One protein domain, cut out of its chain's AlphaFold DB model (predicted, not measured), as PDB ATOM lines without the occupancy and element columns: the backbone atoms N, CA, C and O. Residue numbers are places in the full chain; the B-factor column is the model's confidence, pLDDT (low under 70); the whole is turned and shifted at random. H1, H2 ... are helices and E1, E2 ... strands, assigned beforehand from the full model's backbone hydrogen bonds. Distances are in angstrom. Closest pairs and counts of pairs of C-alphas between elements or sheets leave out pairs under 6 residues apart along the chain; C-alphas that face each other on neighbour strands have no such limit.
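This is residues 361 to 376 and 394 to 502 of the 533 residues of an uncharacterized protein of Polyporus brumalis (UniProt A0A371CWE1). A strongly twisted four-stranded sheet has a long hairpin, E1 and E2, with H2 packed on the sheet and H1 beside H2. The 125 printed residues, under half in named elements, run H1 E1 E2 H2 E3 E4; the sheet's order is E3 E2 E1 E4, antiparallel, class mixed. It is compact, radius of gyration of the C-alphas 15.4 A, spans 39 by 39 by 27 A.

H1, residues 369 to 374, begins at C-alpha (-69.315, 81.015, 83.948). E1, 394 to 410, 28.0 A, bends by 116 degrees at residue 399. E2 is 413 to 423, 28.8 A; H2, 426 to 437, 16.6 A; E3, 451 to 457. E4, 494 to 501, ends at C-alpha (-69.519, 91.396, 83.819).

Within hydrogen-bond range are N 406 and O 418, 3.0 A, in the E1 and E2 hairpin; N 454 and O 419, 2.9 A, between E3 and E2; N 497 and O 398, 2.8 A, between E4 and E1. H2 is on the sheet, height 8.8 A. H1 only grazes the sheet and touches H2, residues 427 to 432 alone, closest C-alphas Tyr 370 and Ala 431, 5.9 A. In H1 and H2 every O i to N i+4 pair is within range.

Residues 377 to 393 are not printed; C-alphas 376 and 394 are 14.3 A apart. H2 to E3 and E3 to E4 are long links. Residues 361 to 376 are among 25 with pLDDT under 70.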
ATOM      1  N   THR A 361     -75.193  76.667  97.868       39.41
ATOM      2  CA  THR A 361     -76.267  77.362  97.152       39.41
ATOM      3  C   THR A 361     -75.960  78.863  97.117       39.41
ATOM      4  O   THR A 361     -76.637  79.688  97.728       39.41
ATOM      5  N   ILE A 362     -74.873  79.237  96.445       41.78
ATOM      6  CA  ILE A 362     -74.585  80.610  96.065       41.78
ATOM      7  C   ILE A 362     -75.688  80.936  95.083       41.78
ATOM      8  O   ILE A 362     -75.687  80.353  94.012       41.78
ATOM      9  N   SER A 363     -76.654  81.741  95.536       38.72
ATOM     10  CA  SER A 363     -77.812  82.296  94.825       38.72
ATOM     11  C   SER A 363     -78.332  81.464  93.633       38.72
ATOM     12  O   SER A 363     -77.610  81.306  92.659       38.72
ATOM     13  N   PRO A 364     -79.617  81.065  93.565       42.00
ATOM     14  CA  PRO A 364     -80.176  80.328  92.413       42.00
ATOM     15  C   PRO A 364     -80.028  81.023  91.033       42.00
ATOM     16  O   PRO A 364     -80.464  80.485  90.019       42.00
ATOM     17  N   HIS A 365     -79.411  82.208  90.977       41.22
ATOM     18  CA  HIS A 365     -79.085  82.983  89.784       41.22
ATOM     19  C   HIS A 365     -77.579  83.090  89.461       41.22
ATOM     20  O   HIS A 365     -77.239  83.680  88.439       41.22
ATOM     21  N   ALA A 366     -76.673  82.567  90.292       39.59
ATOM     22  CA  ALA A 366     -75.236  82.556  90.019       39.59
ATOM     23  C   ALA A 366     -74.850  81.223  89.358       39.59
ATOM     24  O   ALA A 366     -74.624  80.220  90.029       39.59
ATOM     25  N   THR A 367     -74.810  81.190  88.026       47.53
ATOM     26  CA  THR A 367     -74.281  80.030  87.292       47.53
ATOM     27  C   THR A 367     -72.753  80.134  87.231       47.53
ATOM     28  O   THR A 367     -72.228  81.233  87.032       47.53
ATOM     29  N   PRO A 368     -71.999  79.029  87.386       52.12
ATOM     30  CA  PRO A 368     -70.592  79.008  87.000       52.12
ATOM     31  C   PRO A 368     -70.461  79.512  85.558       52.12
ATOM     32  O   PRO A 368     -71.254  79.115  84.707       52.12
ATOM     33  N   ILE A 369     -69.469  80.365  85.270       49.91
ATOM     34  CA  ILE A 369     -69.315  81.015  83.948       49.91
ATOM     35  C   ILE A 369     -69.356  79.983  82.810       49.91
ATOM     36  O   ILE A 369     -69.974  80.204  81.769       49.91
ATOM     37  N   TYR A 370     -68.748  78.821  83.051       46.09
ATOM     38  CA  TYR A 370     -68.712  77.698  82.120       46.09
ATOM     39  C   TYR A 370     -70.109  77.174  81.734       46.09
ATOM     40  O   TYR A 370     -70.350  76.871  80.566       46.09
ATOM     41  N   ASP A 371     -71.050  77.119  82.677       50.06
ATOM     42  CA  ASP A 371     -72.412  76.635  82.421       50.06
ATOM     43  C   ASP A 371     -73.254  77.688  81.678       50.06
ATOM     44  O   ASP A 371     -74.057  77.338  80.810       50.06
ATOM     45  N   SER A 372     -73.028  78.985  81.936       53.00
ATOM     46  CA  SER A 372     -73.699  80.080  81.214       53.00
ATOM     47  C   SER A 372     -73.282  80.180  79.743       53.00
ATOM     48  O   SER A 372     -74.096  80.547  78.896       53.00
ATOM     49  N   LEU A 373     -72.023  79.866  79.422       50.31
ATOM     50  CA  LEU A 373     -71.521  79.884  78.042       50.31
ATOM     51  C   LEU A 373     -72.064  78.706  77.218       50.31
ATOM     52  O   LEU A 373     -72.333  78.853  76.028       50.31
ATOM     53  N   ARG A 374     -72.300  77.552  77.855       49.50
ATOM     54  CA  ARG A 374     -72.746  76.318  77.189       49.50
ATOM     55  C   ARG A 374     -74.234  76.293  76.833       49.50
ATOM     56  O   ARG A 374     -74.636  75.493  75.994       49.50
ATOM     57  N   SER A 375     -75.056  77.163  77.425       50.03
ATOM     58  CA  SER A 375     -76.515  77.175  77.213       50.03
ATOM     59  C   SER A 375     -76.964  77.738  75.847       50.03
ATOM     60  O   SER A 375     -78.157  77.971  75.645       50.03
ATOM     61  N   GLY A 376     -76.045  78.013  74.911       47.25
ATOM     62  CA  GLY A 376     -76.369  78.526  73.571       47.25
ATOM     63  C   GLY A 376     -76.866  79.979  73.538       47.25
ATOM     64  O   GLY A 376     -77.262  80.476  72.488       47.25
ATOM     65  N   VAL A 394     -74.450  89.823  83.340       78.12
ATOM     66  CA  VAL A 394     -74.079  88.437  83.645       78.12
ATOM     67  C   VAL A 394     -73.401  88.429  85.004       78.12
ATOM     68  O   VAL A 394     -72.344  89.038  85.166       78.12
ATOM     69  N   LYS A 395     -74.017  87.756  85.977       83.12
ATOM     70  CA  LYS A 395     -73.393  87.513  87.273       83.12
ATOM     71  C   LYS A 395     -72.435  86.337  87.137       83.12
ATOM     72  O   LYS A 395     -72.839  85.267  86.694       83.12
ATOM     73  N   VAL A 396     -71.188  86.537  87.526       85.94
ATOM     74  CA  VAL A 396     -70.139  85.523  87.519       85.94
ATOM     75  C   VAL A 396     -69.567  85.358  88.921       85.94
ATOM     76  O   VAL A 396     -69.580  86.291  89.722       85.94
ATOM     77  N   CYS A 397     -69.079  84.160  89.226       89.75
ATOM     78  CA  CYS A 397     -68.458  83.842  90.506       89.75
ATOM     79  C   CYS A 397     -67.101  83.190  90.254       89.75
ATOM     80  O   CYS A 397     -67.031  82.163  89.568       89.75
ATOM     81  N   VAL A 398     -66.036  83.785  90.792       91.31
ATOM     82  CA  VAL A 398     -64.666  83.296  90.615       91.31
ATOM     83  C   VAL A 398     -63.951  83.074  91.923       91.31
ATOM     84  O   VAL A 398     -64.170  83.784  92.901       91.31
ATOM     85  N   LEU A 399     -63.080  82.071  91.904       91.88
ATOM     86  CA  LEU A 399     -62.164  81.795  92.992       91.88
ATOM     87  C   LEU A 399     -60.796  82.369  92.637       91.88
ATOM     88  O   LEU A 399     -60.199  81.987  91.624       91.88
ATOM     89  N   ALA A 400     -60.304  83.260  93.482       94.94
ATOM     90  CA  ALA A 400     -59.079  83.981  93.220       94.94
ATOM     91  C   ALA A 400     -58.285  84.249  94.492       94.94
ATOM     92  O   ALA A 400     -58.818  84.223  95.595       94.94
ATOM     93  N   GLU A 401     -57.006  84.516  94.305       95.38
ATOM     94  CA  GLU A 401     -56.131  85.094  95.311       95.38
ATOM     95  C   GLU A 401     -56.166  86.620  95.174       95.38
ATOM     96  O   GLU A 401     -56.108  87.146  94.060       95.38
ATOM     97  N   VAL A 402     -56.297  87.336  96.287       95.75
ATOM     98  CA  VAL A 402     -56.260  88.800  96.309       95.75
ATOM     99  C   VAL A 402     -54.838  89.253  96.018       95.75
ATOM    100  O   VAL A 402     -53.901  88.859  96.704       95.75
ATOM    101  N   LEU A 403     -54.669  90.105  95.012       94.50
ATOM    102  CA  LEU A 403     -53.409  90.798  94.746       94.50
ATOM    103  C   LEU A 403     -53.394  92.172  95.411       94.50
ATOM    104  O   LEU A 403     -52.385  92.584  95.976       94.50
ATOM    105  N   LEU A 404     -54.526  92.872  95.342       94.94
ATOM    106  CA  LEU A 404     -54.722  94.200  95.906       94.94
ATOM    107  C   LEU A 404     -56.212  94.402  96.181       94.94
ATOM    108  O   LEU A 404     -57.037  94.048  95.346       94.94
ATOM    109  N   ALA A 405     -56.559  94.982  97.325       93.38
ATOM    110  CA  ALA A 405     -57.912  95.423  97.643       93.38
ATOM    111  C   ALA A 405     -57.819  96.822  98.248       93.38
ATOM    112  O   ALA A 405     -57.098  97.015  99.225       93.38
ATOM    113  N   ASP A 406     -58.503  97.796  97.650       92.69
ATOM    114  CA  ASP A 406     -58.411  99.185  98.095       92.69
ATOM    115  C   ASP A 406     -59.683  99.988  97.769       92.69
ATOM    116  O   ASP A 406     -60.514  99.597  96.940       92.69
ATOM    117  N   VAL A 407     -59.854 101.115  98.459       89.44
ATOM    118  CA  VAL A 407     -60.972 102.047  98.306       89.44
ATOM    119  C   VAL A 407     -60.420 103.409  97.906       89.44
ATOM    120  O   VAL A 407     -59.945 104.187  98.733       89.44
ATOM    121  N   LEU A 408     -60.530 103.725  96.616       87.81
ATOM    122  CA  LEU A 408     -60.091 105.010  96.087       87.81
ATOM    123  C   LEU A 408     -61.097 106.095  96.458       87.81
ATOM    124  O   LEU A 408     -62.274 106.015  96.092       87.81
ATOM    125  N   HIS A 409     -60.606 107.125  97.138       83.75
ATOM    126  CA  HIS A 409     -61.317 108.369  97.399       83.75
ATOM    127  C   HIS A 409     -60.732 109.417  96.449       83.75
ATOM    128  O   HIS A 409     -59.659 109.951  96.707       83.75
ATOM    129  N   GLY A 410     -61.365 109.619  95.292       73.31
ATOM    130  CA  GLY A 410     -60.942 110.662  94.356       73.31
ATOM    131  C   GLY A 410     -61.498 112.018  94.780       73.31
ATOM    132  O   GLY A 410     -62.644 112.077  95.220       73.31
ATOM    133  N   ASP A 411     -60.721 113.086  94.598       70.69
ATOM    134  CA  ASP A 411     -61.078 114.442  95.050       70.69
ATOM    135  C   ASP A 411     -62.406 114.967  94.455       70.69
ATOM    136  O   ASP A 411     -63.098 115.740  95.110       70.69
ATOM    137  N   ASP A 412     -62.823 114.469  93.281       55.22
ATOM    138  CA  ASP A 412     -64.082 114.833  92.600       55.22
ATOM    139  C   ASP A 412     -64.949 113.617  92.198       55.22
ATOM    140  O   ASP A 412     -65.892 113.733  91.407       55.22
ATOM    141  N   LEU A 413     -64.644 112.415  92.705       65.19
ATOM    142  CA  LEU A 413     -65.304 111.175  92.282       65.19
ATOM    143  C   LEU A 413     -65.898 110.402  93.458       65.19
ATOM    144  O   LEU A 413     -65.334 110.313  94.544       65.19
ATOM    145  N   LEU A 414     -67.049 109.781  93.197       79.25
ATOM    146  CA  LEU A 414     -67.668 108.807  94.088       79.25
ATOM    147  C   LEU A 414     -66.639 107.743  94.525       79.25
ATOM    148  O   LEU A 414     -65.954 107.205  93.646       79.25
ATOM    149  N   PRO A 415     -66.546 107.403  95.831       83.81
ATOM    150  CA  PRO A 415     -65.609 106.393  96.307       83.81
ATOM    151  C   PRO A 415     -65.746 105.096  95.510       83.81
ATOM    152  O   PRO A 415     -66.860 104.638  95.233       83.81
ATOM    153  N   ARG A 416     -64.621 104.497  95.121       86.94
ATOM    154  CA  ARG A 416     -64.606 103.267  94.325       86.94
ATOM    155  C   ARG A 416     -63.792 102.205  95.039       86.94
ATOM    156  O   ARG A 416     -62.575 102.318  95.137       86.94
ATOM    157  N   ALA A 417     -64.469 101.154  95.486       90.25
ATOM    158  CA  ALA A 417     -63.802  99.944  95.944       90.25
ATOM    159  C   ALA A 417     -63.350  99.143  94.719       90.25
ATOM    160  O   ALA A 417     -64.134  98.947  93.784       90.25
ATOM    161  N   PHE A 418     -62.110  98.673  94.705       92.69
ATOM    162  CA  PHE A 418     -61.626  97.759  93.678       92.69
ATOM    163  C   PHE A 418     -60.774  96.652  94.287       92.69
ATOM    164  O   PHE A 418     -60.187  96.809  95.356       92.69
ATOM    165  N   ILE A 419     -60.765  95.508  93.611       94.31
ATOM    166  CA  ILE A 419     -60.004  94.329  93.991       94.31
ATOM    167  C   ILE A 419     -59.359  93.721  92.750       94.31
ATOM    168  O   ILE A 419     -60.048  93.403  91.776       94.31
ATOM    169  N   ASP A 420     -58.044  93.568  92.796       94.81
ATOM    170  CA  ASP A 420     -57.266  92.832  91.812       94.81
ATOM    171  C   ASP A 420     -57.118  91.391  92.276       94.81
ATOM    172  O   ASP A 420     -56.765  91.106  93.421       94.81
ATOM    173  N   LEU A 421     -57.409  90.473  91.367       95.62
ATOM    174  CA  LEU A 421     -57.582  89.061  91.652       95.62
ATOM    175  C   LEU A 421     -56.696  88.242  90.727       95.62
ATOM    176  O   LEU A 421     -56.766  88.416  89.514       95.62
ATOM    177  N   HIS A 422     -55.927  87.304  91.269       94.12
ATOM    178  CA  HIS A 422     -55.259  86.255  90.508       94.12
ATOM    179  C   HIS A 422     -56.157  85.015  90.456       94.12
ATOM    180  O   HIS A 422     -56.455  84.394  91.476       94.12
ATOM    181  N   LEU A 423     -56.634  84.663  89.259       92.06
ATOM    182  CA  LEU A 423     -57.586  83.567  89.082       92.06
ATOM    183  C   LEU A 423     -56.913  82.213  89.348       92.06
ATOM    184  O   LEU A 423     -56.026  81.785  88.601       92.06
ATOM    185  N   LEU A 424     -57.388  81.506  90.378       88.25
ATOM    186  CA  LEU A 424     -56.807  80.233  90.818       88.25
ATOM    187  C   LEU A 424     -57.275  79.044  89.972       88.25
ATOM    188  O   LEU A 424     -56.559  78.051  89.839       88.25
ATOM    189  N   ARG A 425     -58.476  79.124  89.387       83.69
ATOM    190  CA  ARG A 425     -59.034  78.049  88.558       83.69
ATOM    191  C   ARG A 425     -58.738  78.285  87.084       83.69
ATOM    192  O   ARG A 425     -59.167  79.282  86.512       83.69
ATOM    193  N   GLU A 426     -58.122  77.297  86.438       81.88
ATOM    194  CA  GLU A 426     -57.923  77.303  84.981       81.88
ATOM    195  C   GLU A 426     -59.249  77.444  84.221       81.88
ATOM    196  O   GLU A 426     -59.330  78.149  83.221       81.88
ATOM    197  N   THR A 427     -60.324  76.848  84.739       79.06
ATOM    198  CA  THR A 427     -61.664  76.981  84.155       79.06
ATOM    199  C   THR A 427     -62.186  78.413  84.196       79.06
ATOM    200  O   THR A 427     -62.829  78.837  83.241       79.06
ATOM    201  N   ASP A 428     -61.902  79.167  85.265       86.62
ATOM    202  CA  ASP A 428     -62.310  80.575  85.367       86.62
ATOM    203  C   ASP A 428     -61.517  81.420  84.375       86.62
ATOM    204  O   ASP A 428     -62.092  82.266  83.698       86.62
ATOM    205  N   ARG A 429     -60.214  81.141  84.240       86.81
ATOM    206  CA  ARG A 429     -59.326  81.802  83.279       86.81
ATOM    207  C   ARG A 429     -59.780  81.599  81.838       86.81
ATOM    208  O   ARG A 429     -59.917  82.573  81.099       86.81
ATOM    209  N   ILE A 430     -60.058  80.355  81.449       79.56
ATOM    210  CA  ILE A 430     -60.566  80.021  80.111       79.56
ATOM    211  C   ILE A 430     -61.915  80.706  79.875       79.56
ATOM    212  O   ILE A 430     -62.081  81.379  78.862       79.56
ATOM    213  N   ALA A 431     -62.844  80.610  80.830       82.75
ATOM    214  CA  ALA A 431     -64.173  81.193  80.686       82.75
ATOM    215  C   ALA A 431     -64.137  82.731  80.603       82.75
ATOM    216  O   ALA A 431     -64.879  83.324  79.822       82.75
ATOM    217  N   PHE A 432     -63.246  83.386  81.353       85.19
ATOM    218  CA  PHE A 432     -62.990  84.819  81.202       85.19
ATOM    219  C   PHE A 432     -62.324  85.149  79.865       85.19
ATOM    220  O   PHE A 432     -62.690  86.146  79.251       85.19
ATOM    221  N   GLY A 433     -61.389  84.326  79.384       84.31
ATOM    222  CA  GLY A 433     -60.806  84.469  78.048       84.31
ATOM    223  C   GLY A 433     -61.875  84.423  76.952       84.31
ATOM    224  O   GLY A 433     -61.906  85.295  76.083       84.31
ATOM    225  N   ASP A 434     -62.806  83.474  77.039       82.06
ATOM    226  CA  ASP A 434     -63.944  83.361  76.124       82.06
ATOM    227  C   ASP A 434     -64.891  84.560  76.225       82.06
ATOM    228  O   ASP A 434     -65.295  85.115  75.204       82.06
ATOM    229  N   LEU A 435     -65.184  85.030  77.441       83.25
ATOM    230  CA  LEU A 435     -66.003  86.224  77.651       83.25
ATOM    231  C   LEU A 435     -65.331  87.483  77.086       83.25
ATOM    232  O   LEU A 435     -65.989  88.313  76.462       83.25
ATOM    233  N   MET A 436     -64.013  87.611  77.241       81.69
ATOM    234  CA  MET A 436     -63.243  88.738  76.715       81.69
ATOM    235  C   MET A 436     -63.143  88.715  75.187       81.69
ATOM    236  O   MET A 436     -63.086  89.782  74.582       81.69
ATOM    237  N   ARG A 437     -63.206  87.549  74.529       81.12
ATOM    238  CA  ARG A 437     -63.312  87.457  73.056       81.12
ATOM    239  C   ARG A 437     -64.598  88.076  72.503       81.12
ATOM    240  O   ARG A 437     -64.639  88.409  71.324       81.12
ATOM    241  N   LEU A 438     -65.623  88.262  73.339       79.81
ATOM    242  CA  LEU A 438     -66.847  88.985  72.980       79.81
ATOM    243  C   LEU A 438     -66.688  90.514  73.073       79.81
ATOM    244  O   LEU A 438     -67.599  91.249  72.682       79.81
ATOM    245  N   ALA A 439     -65.568  91.015  73.608       79.38
ATOM    246  CA  ALA A 439     -65.274  92.441  73.629       79.38
ATOM    247  C   ALA A 439     -64.997  92.968  72.211       79.38
ATOM    248  O   ALA A 439     -64.615  92.228  71.306       79.38
ATOM    249  N   HIS A 440     -65.179  94.275  72.017       75.88
ATOM    250  CA  HIS A 440     -64.866  94.949  70.759       75.88
ATOM    251  C   HIS A 440     -63.952  96.156  71.016       75.88
ATOM    252  O   HIS A 440     -64.403  97.084  71.693       75.88
ATOM    253  N   PRO A 441     -62.723  96.165  70.461       82.19
ATOM    254  CA  PRO A 441     -62.113  95.068  69.699       82.19
ATOM    255  C   PRO A 441     -61.838  93.833  70.585       82.19
ATOM    256  O   PRO A 441     -61.586  93.996  71.781       82.19
ATOM    257  N   PRO A 442     -61.897  92.604  70.034       78.69
ATOM    258  CA  PRO A 442     -61.536  91.417  70.795       78.69
ATOM    259  C   PRO A 442     -60.035  91.456  71.119       78.69
ATOM    260  O   PRO A 442     -59.240  91.915  70.291       78.69
ATOM    261  N   PRO A 443     -59.617  90.972  72.299       79.81
ATOM    262  CA  PRO A 443     -58.207  90.834  72.616       79.81
ATOM    263  C   PRO A 443     -57.539  89.806  71.677       79.81
ATOM    264  O   PRO A 443     -58.227  89.012  71.026       79.81
ATOM    265  N   PRO A 444     -56.196  89.776  71.605       83.00
ATOM    266  CA  PRO A 444     -55.464  88.813  70.784       83.00
ATOM    267  C   PRO A 444     -55.905  87.364  71.054       83.00
ATOM    268  O   PRO A 444     -56.191  87.005  72.195       83.00
ATOM    269  N   ALA A 445     -55.895  86.502  70.028       69.12
ATOM    270  CA  ALA A 445     -56.511  85.160  70.026       69.12
ATOM    271  C   ALA A 445     -56.040  84.169  71.126       69.12
ATOM    272  O   ALA A 445     -56.612  83.087  71.274       69.12
ATOM    273  N   ARG A 446     -55.030  84.530  71.924       75.06
ATOM    274  CA  ARG A 446     -54.467  83.730  73.026       75.06
ATOM    275  C   ARG A 446     -54.494  84.439  74.382       75.06
ATOM    276  O   ARG A 446     -53.800  84.016  75.301       75.06
ATOM    277  N   PHE A 447     -55.256  85.520  74.512       76.19
ATOM    278  CA  PHE A 447     -55.368  86.220  75.782       76.19
ATOM    279  C   PHE A 447     -56.230  85.414  76.759       76.19
ATOM    280  O   PHE A 447     -57.446  85.314  76.603       76.19
ATOM    281  N   VAL A 448     -55.575  84.836  77.760       80.88
ATOM    282  CA  VAL A 448     -56.210  84.215  78.920       80.88
ATOM    283  C   VAL A 448     -55.812  85.071  80.122       80.88
ATOM    284  O   VAL A 448     -54.635  85.054  80.493       80.88
ATOM    285  N   PRO A 449     -56.727  85.878  80.689       83.81
ATOM    286  CA  PRO A 449     -56.374  86.750  81.797       83.81
ATOM    287  C   PRO A 449     -55.960  85.898  82.999       83.81
ATOM    288  O   PRO A 449     -56.726  85.066  83.483       83.81
ATOM    289  N   GLN A 450     -54.729  86.095  83.472       88.62
ATOM    290  CA  GLN A 450     -54.302  85.557  84.766       88.62
ATOM    291  C   GLN A 450     -54.886  86.380  85.910       88.62
ATOM    292  O   GLN A 450     -55.174  85.839  86.977       88.62
ATOM    293  N   THR A 451     -55.084  87.674  85.661       91.19
ATOM    294  CA  THR A 451     -55.601  88.625  86.631       91.19
ATOM    295  C   THR A 451     -56.901  89.259  86.160       91.19
ATOM    296  O   THR A 451     -57.117  89.468  84.963       91.19
ATOM    297  N   VAL A 452     -57.784  89.554  87.110       92.06
ATOM    298  CA  VAL A 452     -59.048  90.257  86.886       92.06
ATOM    299  C   VAL A 452     -59.185  91.348  87.934       92.06
ATOM    300  O   VAL A 452     -59.010  91.090  89.119       92.06
ATOM    301  N   THR A 453     -59.550  92.549  87.501       92.62
ATOM    302  CA  THR A 453     -59.925  93.637  88.404       92.62
ATOM    303  C   THR A 453     -61.442  93.711  88.477       92.62
ATOM    304  O   THR A 453     -62.113  93.904  87.460       92.62
ATOM    305  N   ALA A 454     -61.996  93.585  89.678       91.38
ATOM    306  CA  ALA A 454     -63.393  93.883  89.948       91.38
ATOM    307  C   ALA A 454     -63.491  95.213  90.692       91.38
ATOM    308  O   ALA A 454     -62.653  95.537  91.525       91.38
ATOM    309  N   SER A 455     -64.518  96.007  90.399       90.31
ATOM    310  CA  SER A 455     -64.702  97.294  91.068       90.31
ATOM    311  C   SER A 455     -66.168  97.618  91.283       90.31
ATOM    312  O   SER A 455     -66.995  97.308  90.425       90.31
ATOM    313  N   LEU A 456     -66.461  98.310  92.378       87.19
ATOM    314  CA  LEU A 456     -67.779  98.795  92.749       87.19
ATOM    315  C   LEU A 456     -67.709 100.304  93.008       87.19
ATOM    316  O   LEU A 456     -67.028 100.750  93.931       87.19
ATOM    317  N   SER A 457     -68.435 101.086  92.208       83.50
ATOM    318  CA  SER A 457     -68.646 102.511  92.488       83.50
ATOM    319  C   SER A 457     -69.675 102.663  93.608       83.50
ATOM    320  O   SER A 457     -70.786 102.137  93.510       83.50
ATOM    321  N   MET A 458     -69.313 103.374  94.670       79.50
ATOM    322  CA  MET A 458     -70.134 103.568  95.863       79.50
ATOM    323  C   MET A 458     -70.845 104.917  95.770       79.50
ATOM    324  O   MET A 458     -70.243 105.909  95.378       79.50
ATOM    325  N   SER A 459     -72.133 104.997  96.108       76.50
ATOM    326  CA  SER A 459     -72.807 106.300  96.129       76.50
ATOM    327  C   SER A 459     -72.440 107.068  97.399       76.50
ATOM    328  O   SER A 459     -72.296 106.470  98.464       76.50
ATOM    329  N   ALA A 460     -72.364 108.401  97.318       64.31
ATOM    330  CA  ALA A 460     -72.057 109.266  98.465       64.31
ATOM    331  C   ALA A 460     -73.034 109.082  99.648       64.31
ATOM    332  O   ALA A 460     -72.701 109.376 100.788       64.31
ATOM    333  N   ILE A 461     -74.239 108.565  99.378       58.50
ATOM    334  CA  ILE A 461     -75.307 108.336 100.364       58.50
ATOM    335  C   ILE A 461     -75.223 106.924 100.980       58.50
ATOM    336  O   ILE A 461     -75.777 106.673 102.048       58.50
ATOM    337  N   ARG A 462     -74.550 105.971 100.320       55.09
ATOM    338  CA  ARG A 462     -74.389 104.590 100.792       55.09
ATOM    339  C   ARG A 462     -72.938 104.164 100.621       55.09
ATOM    340  O   ARG A 462     -72.599 103.450  99.681       55.09
ATOM    341  N   SER A 463     -72.106 104.530 101.591       55.16
ATOM    342  CA  SER A 463     -70.736 104.033 101.740       55.16
ATOM    343  C   SER A 463     -70.688 102.565 102.206       55.16
ATOM    344  O   SER A 463     -69.835 102.178 103.001       55.16
ATOM    345  N   VAL A 464     -71.641 101.729 101.780       60.22
ATOM    346  CA  VAL A 464     -71.666 100.327 102.190       60.22
ATOM    347  C   VAL A 464     -70.677  99.590 101.307       60.22
ATOM    348  O   VAL A 464     -70.947  99.353 100.130       60.22
ATOM    349  N   LEU A 465     -69.516  99.280 101.884       69.00
ATOM    350  CA  LEU A 465     -68.487  98.469 101.246       69.00
ATOM    351  C   LEU A 465     -69.083  97.159 100.709       69.00
ATOM    352  O   LEU A 465     -70.104  96.690 101.238       69.00
ATOM    353  N   PRO A 466     -68.460  96.559  99.674       72.06
ATOM    354  CA  PRO A 466     -68.846  95.243  99.190       72.06
ATOM    355  C   PRO A 466     -69.063  94.295 100.366       72.06
ATOM    356  O   PRO A 466     -68.259  94.259 101.302       72.06
ATOM    357  N   ALA A 467     -70.177  93.566 100.344       83.31
ATOM    358  CA  ALA A 467     -70.515  92.639 101.408       83.31
ATOM    359  C   ALA A 467     -69.452  91.529 101.456       83.31
ATOM    360  O   ALA A 467     -69.484  90.593 100.659       83.31
ATOM    361  N   THR A 468     -68.491  91.689 102.362       87.81
ATOM    362  CA  THR A 468     -67.342  90.801 102.535       87.81
ATOM    363  C   THR A 468     -67.607  89.940 103.760       87.81
ATOM    364  O   THR A 468     -68.115  90.418 104.778       87.81
ATOM    365  N   TYR A 469     -67.345  88.643 103.643       91.75
ATOM    366  CA  TYR A 469     -67.694  87.663 104.663       91.75
ATOM    367  C   TYR A 469     -66.534  86.702 104.888       91.75
ATOM    368  O   TYR A 469     -65.924  86.237 103.927       91.75
ATOM    369  N   ASP A 470     -66.279  86.362 106.150       90.50
ATOM    370  CA  ASP A 470     -65.275  85.373 106.522       90.50
ATOM    371  C   ASP A 470     -65.801  83.953 106.269       90.50
ATOM    372  O   ASP A 470     -66.668  83.439 106.985       90.50
ATOM    373  N   ALA A 471     -65.252  83.306 105.243       88.38
ATOM    374  CA  ALA A 471     -65.522  81.910 104.915       88.38
ATOM    375  C   ALA A 471     -64.376  80.956 105.312       88.38
ATOM    376  O   ALA A 471     -64.448  79.771 104.976       88.38
ATOM    377  N   SER A 472     -63.353  81.430 106.040       83.00
ATOM    378  CA  SER A 472     -62.137  80.672 106.396       83.00
ATOM    379  C   SER A 472     -62.441  79.349 107.105       83.00
ATOM    380  O   SER A 472     -61.856  78.309 106.797       83.00
ATOM    381  N   LYS A 473     -63.422  79.357 108.017       79.81
ATOM    382  CA  LYS A 473     -63.859  78.157 108.746       79.81
ATOM    383  C   LYS A 473     -64.745  77.256 107.888       79.81
ATOM    384  O   LYS A 473     -64.562  76.038 107.864       79.81
ATOM    385  N   ARG A 474     -65.760  77.834 107.231       78.69
ATOM    386  CA  ARG A 474     -66.747  77.118 106.404       78.69
ATOM    387  C   ARG A 474     -67.584  78.098 105.582       78.69
ATOM    388  O   ARG A 474     -68.204  78.986 106.159       78.69
ATOM    389  N   LEU A 475     -67.732  77.850 104.279       79.62
ATOM    390  CA  LEU A 475     -68.671  78.600 103.440       79.62
ATOM    391  C   LEU A 475     -70.125  78.271 103.827       79.62
ATOM    392  O   LEU A 475     -70.529  77.104 103.856       79.62
ATOM    393  N   ARG A 476     -70.909  79.301 104.146       84.06
ATOM    394  CA  ARG A 476     -72.334  79.234 104.518       84.06
ATOM    395  C   ARG A 476     -73.104  80.325 103.756       84.06
ATOM    396  O   ARG A 476     -72.475  81.162 103.116       84.06
ATOM    397  N   PRO A 477     -74.450  80.367 103.795       82.75
ATOM    398  CA  PRO A 477     -75.177  81.541 103.317       82.75
ATOM    399  C   PRO A 477     -74.648  82.818 103.984       82.75
ATOM    400  O   PRO A 477     -74.386  82.797 105.184       82.75
ATOM    401  N   ALA A 478     -74.537  83.917 103.233       82.12
ATOM    402  CA  ALA A 478     -73.954  85.192 103.680       82.12
ATOM    403  C   ALA A 478     -74.449  85.660 105.063       82.12
ATOM    404  O   ALA A 478     -73.659  86.054 105.911       82.12
ATOM    405  N   ARG A 479     -75.750  85.504 105.345       85.75
ATOM    406  CA  ARG A 479     -76.374  85.830 106.644       85.75
ATOM    407  C   ARG A 479     -75.841  85.043 107.854       85.75
ATOM    408  O   ARG A 479     -76.174  85.376 108.982       85.75
ATOM    409  N   CYS A 480     -75.098  83.964 107.625       87.88
ATOM    410  CA  CYS A 480     -74.550  83.077 108.652       87.88
ATOM    411  C   CYS A 480     -73.023  83.167 108.763       87.88
ATOM    412  O   CYS A 480     -72.442  82.407 109.540       87.88
ATOM    413  N   MET A 481     -72.376  84.004 107.952       89.88
ATOM    414  CA  MET A 481     -70.930  84.195 107.978       89.88
ATOM    415  C   MET A 481     -70.603  85.498 108.712       89.88
ATOM    416  O   MET A 481     -71.345  86.472 108.547       89.88
ATOM    417  N   PRO A 482     -69.529  85.539 109.522       92.62
ATOM    418  CA  PRO A 482     -69.038  86.790 110.085       92.62
ATOM    419  C   PRO A 482     -68.779  87.787 108.958       92.62
ATOM    420  O   PRO A 482     -68.228  87.424 107.919       92.62
ATOM    421  N   ARG A 483     -69.219  89.029 109.141       90.88
ATOM    422  CA  ARG A 483     -68.927  90.100 108.190       90.88
ATOM    423  C   ARG A 483     -67.488  90.560 108.412       90.88
ATOM    424  O   ARG A 483     -67.093  90.733 109.560       90.88
ATOM    425  N   LEU A 484     -66.758  90.744 107.321       90.62
ATOM    426  CA  LEU A 484     -65.444  91.378 107.302       90.62
ATOM    427  C   LEU A 484     -65.570  92.746 106.643       90.62
ATOM    428  O   LEU A 484     -66.430  92.952 105.775       90.62
ATOM    429  N   GLU A 485     -64.711  93.672 107.039       88.44
ATOM    430  CA  GLU A 485     -64.568  94.924 106.310       88.44
ATOM    431  C   GLU A 485     -63.744  94.677 105.043       88.44
ATOM    432  O   GLU A 485     -62.775  93.924 105.045       88.44
ATOM    433  N   PHE A 486     -64.111  95.306 103.925       88.38
ATOM    434  CA  PHE A 486     -63.426  95.068 102.645       88.38
ATOM    435  C   PHE A 486     -61.922  95.397 102.708       88.38
ATOM    436  O   PHE A 486     -61.119  94.743 102.051       88.38
ATOM    437  N   ILE A 487     -61.538  96.370 103.541       88.38
ATOM    438  CA  ILE A 487     -60.142  96.781 103.763       88.38
ATOM    439  C   ILE A 487     -59.325  95.778 104.599       88.38
ATOM    440  O   ILE A 487     -58.103  95.904 104.709       88.38
ATOM    441  N   GLU A 488     -59.983  94.789 105.210       91.44
ATOM    442  CA  GLU A 488     -59.309  93.708 105.933       91.44
ATOM    443  C   GLU A 488     -58.742  92.650 104.984       91.44
ATOM    444  O   GLU A 488     -57.872  91.891 105.404       91.44
ATOM    445  N   LEU A 489     -59.172  92.633 103.715       92.19
ATOM    446  CA  LEU A 489     -58.599  91.757 102.698       92.19
ATOM    447  C   LEU A 489     -57.129  92.116 102.462       92.19
ATOM    448  O   LEU A 489     -56.779  93.271 102.197       92.19
ATOM    449  N   ARG A 490     -56.257  91.115 102.552       93.94
ATOM    450  CA  ARG A 490     -54.814  91.245 102.349       93.94
ATOM    451  C   ARG A 490     -54.380  90.554 101.059       93.94
ATOM    452  O   ARG A 490     -54.994  89.565 100.653       93.94
ATOM    453  N   PRO A 491     -53.301  91.031 100.413       94.62
ATOM    454  CA  PRO A 491     -52.654  90.271  99.354       94.62
ATOM    455  C   PRO A 491     -52.316  88.845  99.825       94.62
ATOM    456  O   PRO A 491     -51.752  88.677 100.905       94.62
ATOM    457  N   GLY A 492     -52.670  87.838  99.027       89.88
ATOM    458  CA  GLY A 492     -52.536  86.413  99.353       89.88
ATOM    459  C   GLY A 492     -53.814  85.749  99.883       89.88
ATOM    460  O   GLY A 492     -53.900  84.518  99.894       89.88
ATOM    461  N   ASP A 493     -54.834  86.520 100.274       93.31
ATOM    462  CA  ASP A 493     -56.105  85.950 100.725       93.31
ATOM    463  C   ASP A 493     -56.818  85.214  99.586       93.31
ATOM    464  O   ASP A 493     -56.911  85.707  98.463       93.31
ATOM    465  N   ILE A 494     -57.384  84.041  99.873       93.62
ATOM    466  CA  ILE A 494     -58.199  83.303  98.903       93.62
ATOM    467  C   ILE A 494     -59.658  83.721  99.063       93.62
ATOM    468  O   ILE A 494     -60.300  83.430 100.073       93.62
ATOM    469  N   VAL A 495     -60.201  84.349  98.027       94.12
ATOM    470  CA  VAL A 495     -61.552  84.905  98.006       94.12
ATOM    471  C   VAL A 495     -62.427  84.240  96.952       94.12
ATOM    472  O   VAL A 495     -61.983  83.837  95.874       94.12
ATOM    473  N   LEU A 496     -63.718  84.161  97.267       92.69
ATOM    474  CA  LEU A 496     -64.763  83.831  96.312       92.69
ATOM    475  C   LEU A 496     -65.512  85.116  95.964       92.69
ATOM    476  O   LEU A 496     -66.243  85.652  96.796       92.69
ATOM    477  N   VAL A 497     -65.316  85.617  94.748       92.50
ATOM    478  CA  VAL A 497     -65.834  86.922  94.331       92.50
ATOM    479  C   VAL A 497     -66.997  86.741  93.374       92.50
ATOM    480  O   VAL A 497     -66.845  86.221  92.267       92.50
ATOM    481  N   GLU A 498     -68.165  87.210  93.800       91.31
ATOM    482  CA  GLU A 498     -69.316  87.404  92.929       91.31
ATOM    483  C   GLU A 498     -69.247  88.792  92.289       91.31
ATOM    484  O   GLU A 498     -69.243  89.808  92.982       91.31
ATOM    485  N   MET A 499     -69.237  88.857  90.963       89.81
ATOM    486  CA  MET A 499     -69.178  90.119  90.225       89.81
ATOM    487  C   MET A 499     -70.113  90.094  89.019       89.81
ATOM    488  O   MET A 499     -70.551  89.036  88.571       89.81
ATOM    489  N   PHE A 500     -70.438  91.269  88.489       87.44
ATOM    490  CA  PHE A 500     -71.175  91.391  87.238       87.44
ATOM    491  C   PHE A 500     -70.219  91.776  86.116       87.44
ATOM    492  O   PHE A 500     -69.534  92.794  86.207       87.44
ATOM    493  N   CYS A 501     -70.214  91.002  85.034       83.50
ATOM    494  CA  CYS A 501     -69.519  91.396  83.819       83.50
ATOM    495  C   CYS A 501     -70.328  92.503  83.142       83.50
ATOM    496  O   CYS A 501     -71.428  92.269  82.632       83.50
ATOM    497  N   THR A 502     -69.785  93.717  83.149       79.81
ATOM    498  CA  THR A 502     -70.369  94.864  82.454       79.81
ATOM    499  C   THR A 502     -69.515  95.208  81.243       79.81
ATOM    500  O   THR A 502     -68.289  95.132  81.284       79.81
TER     501      THR A 502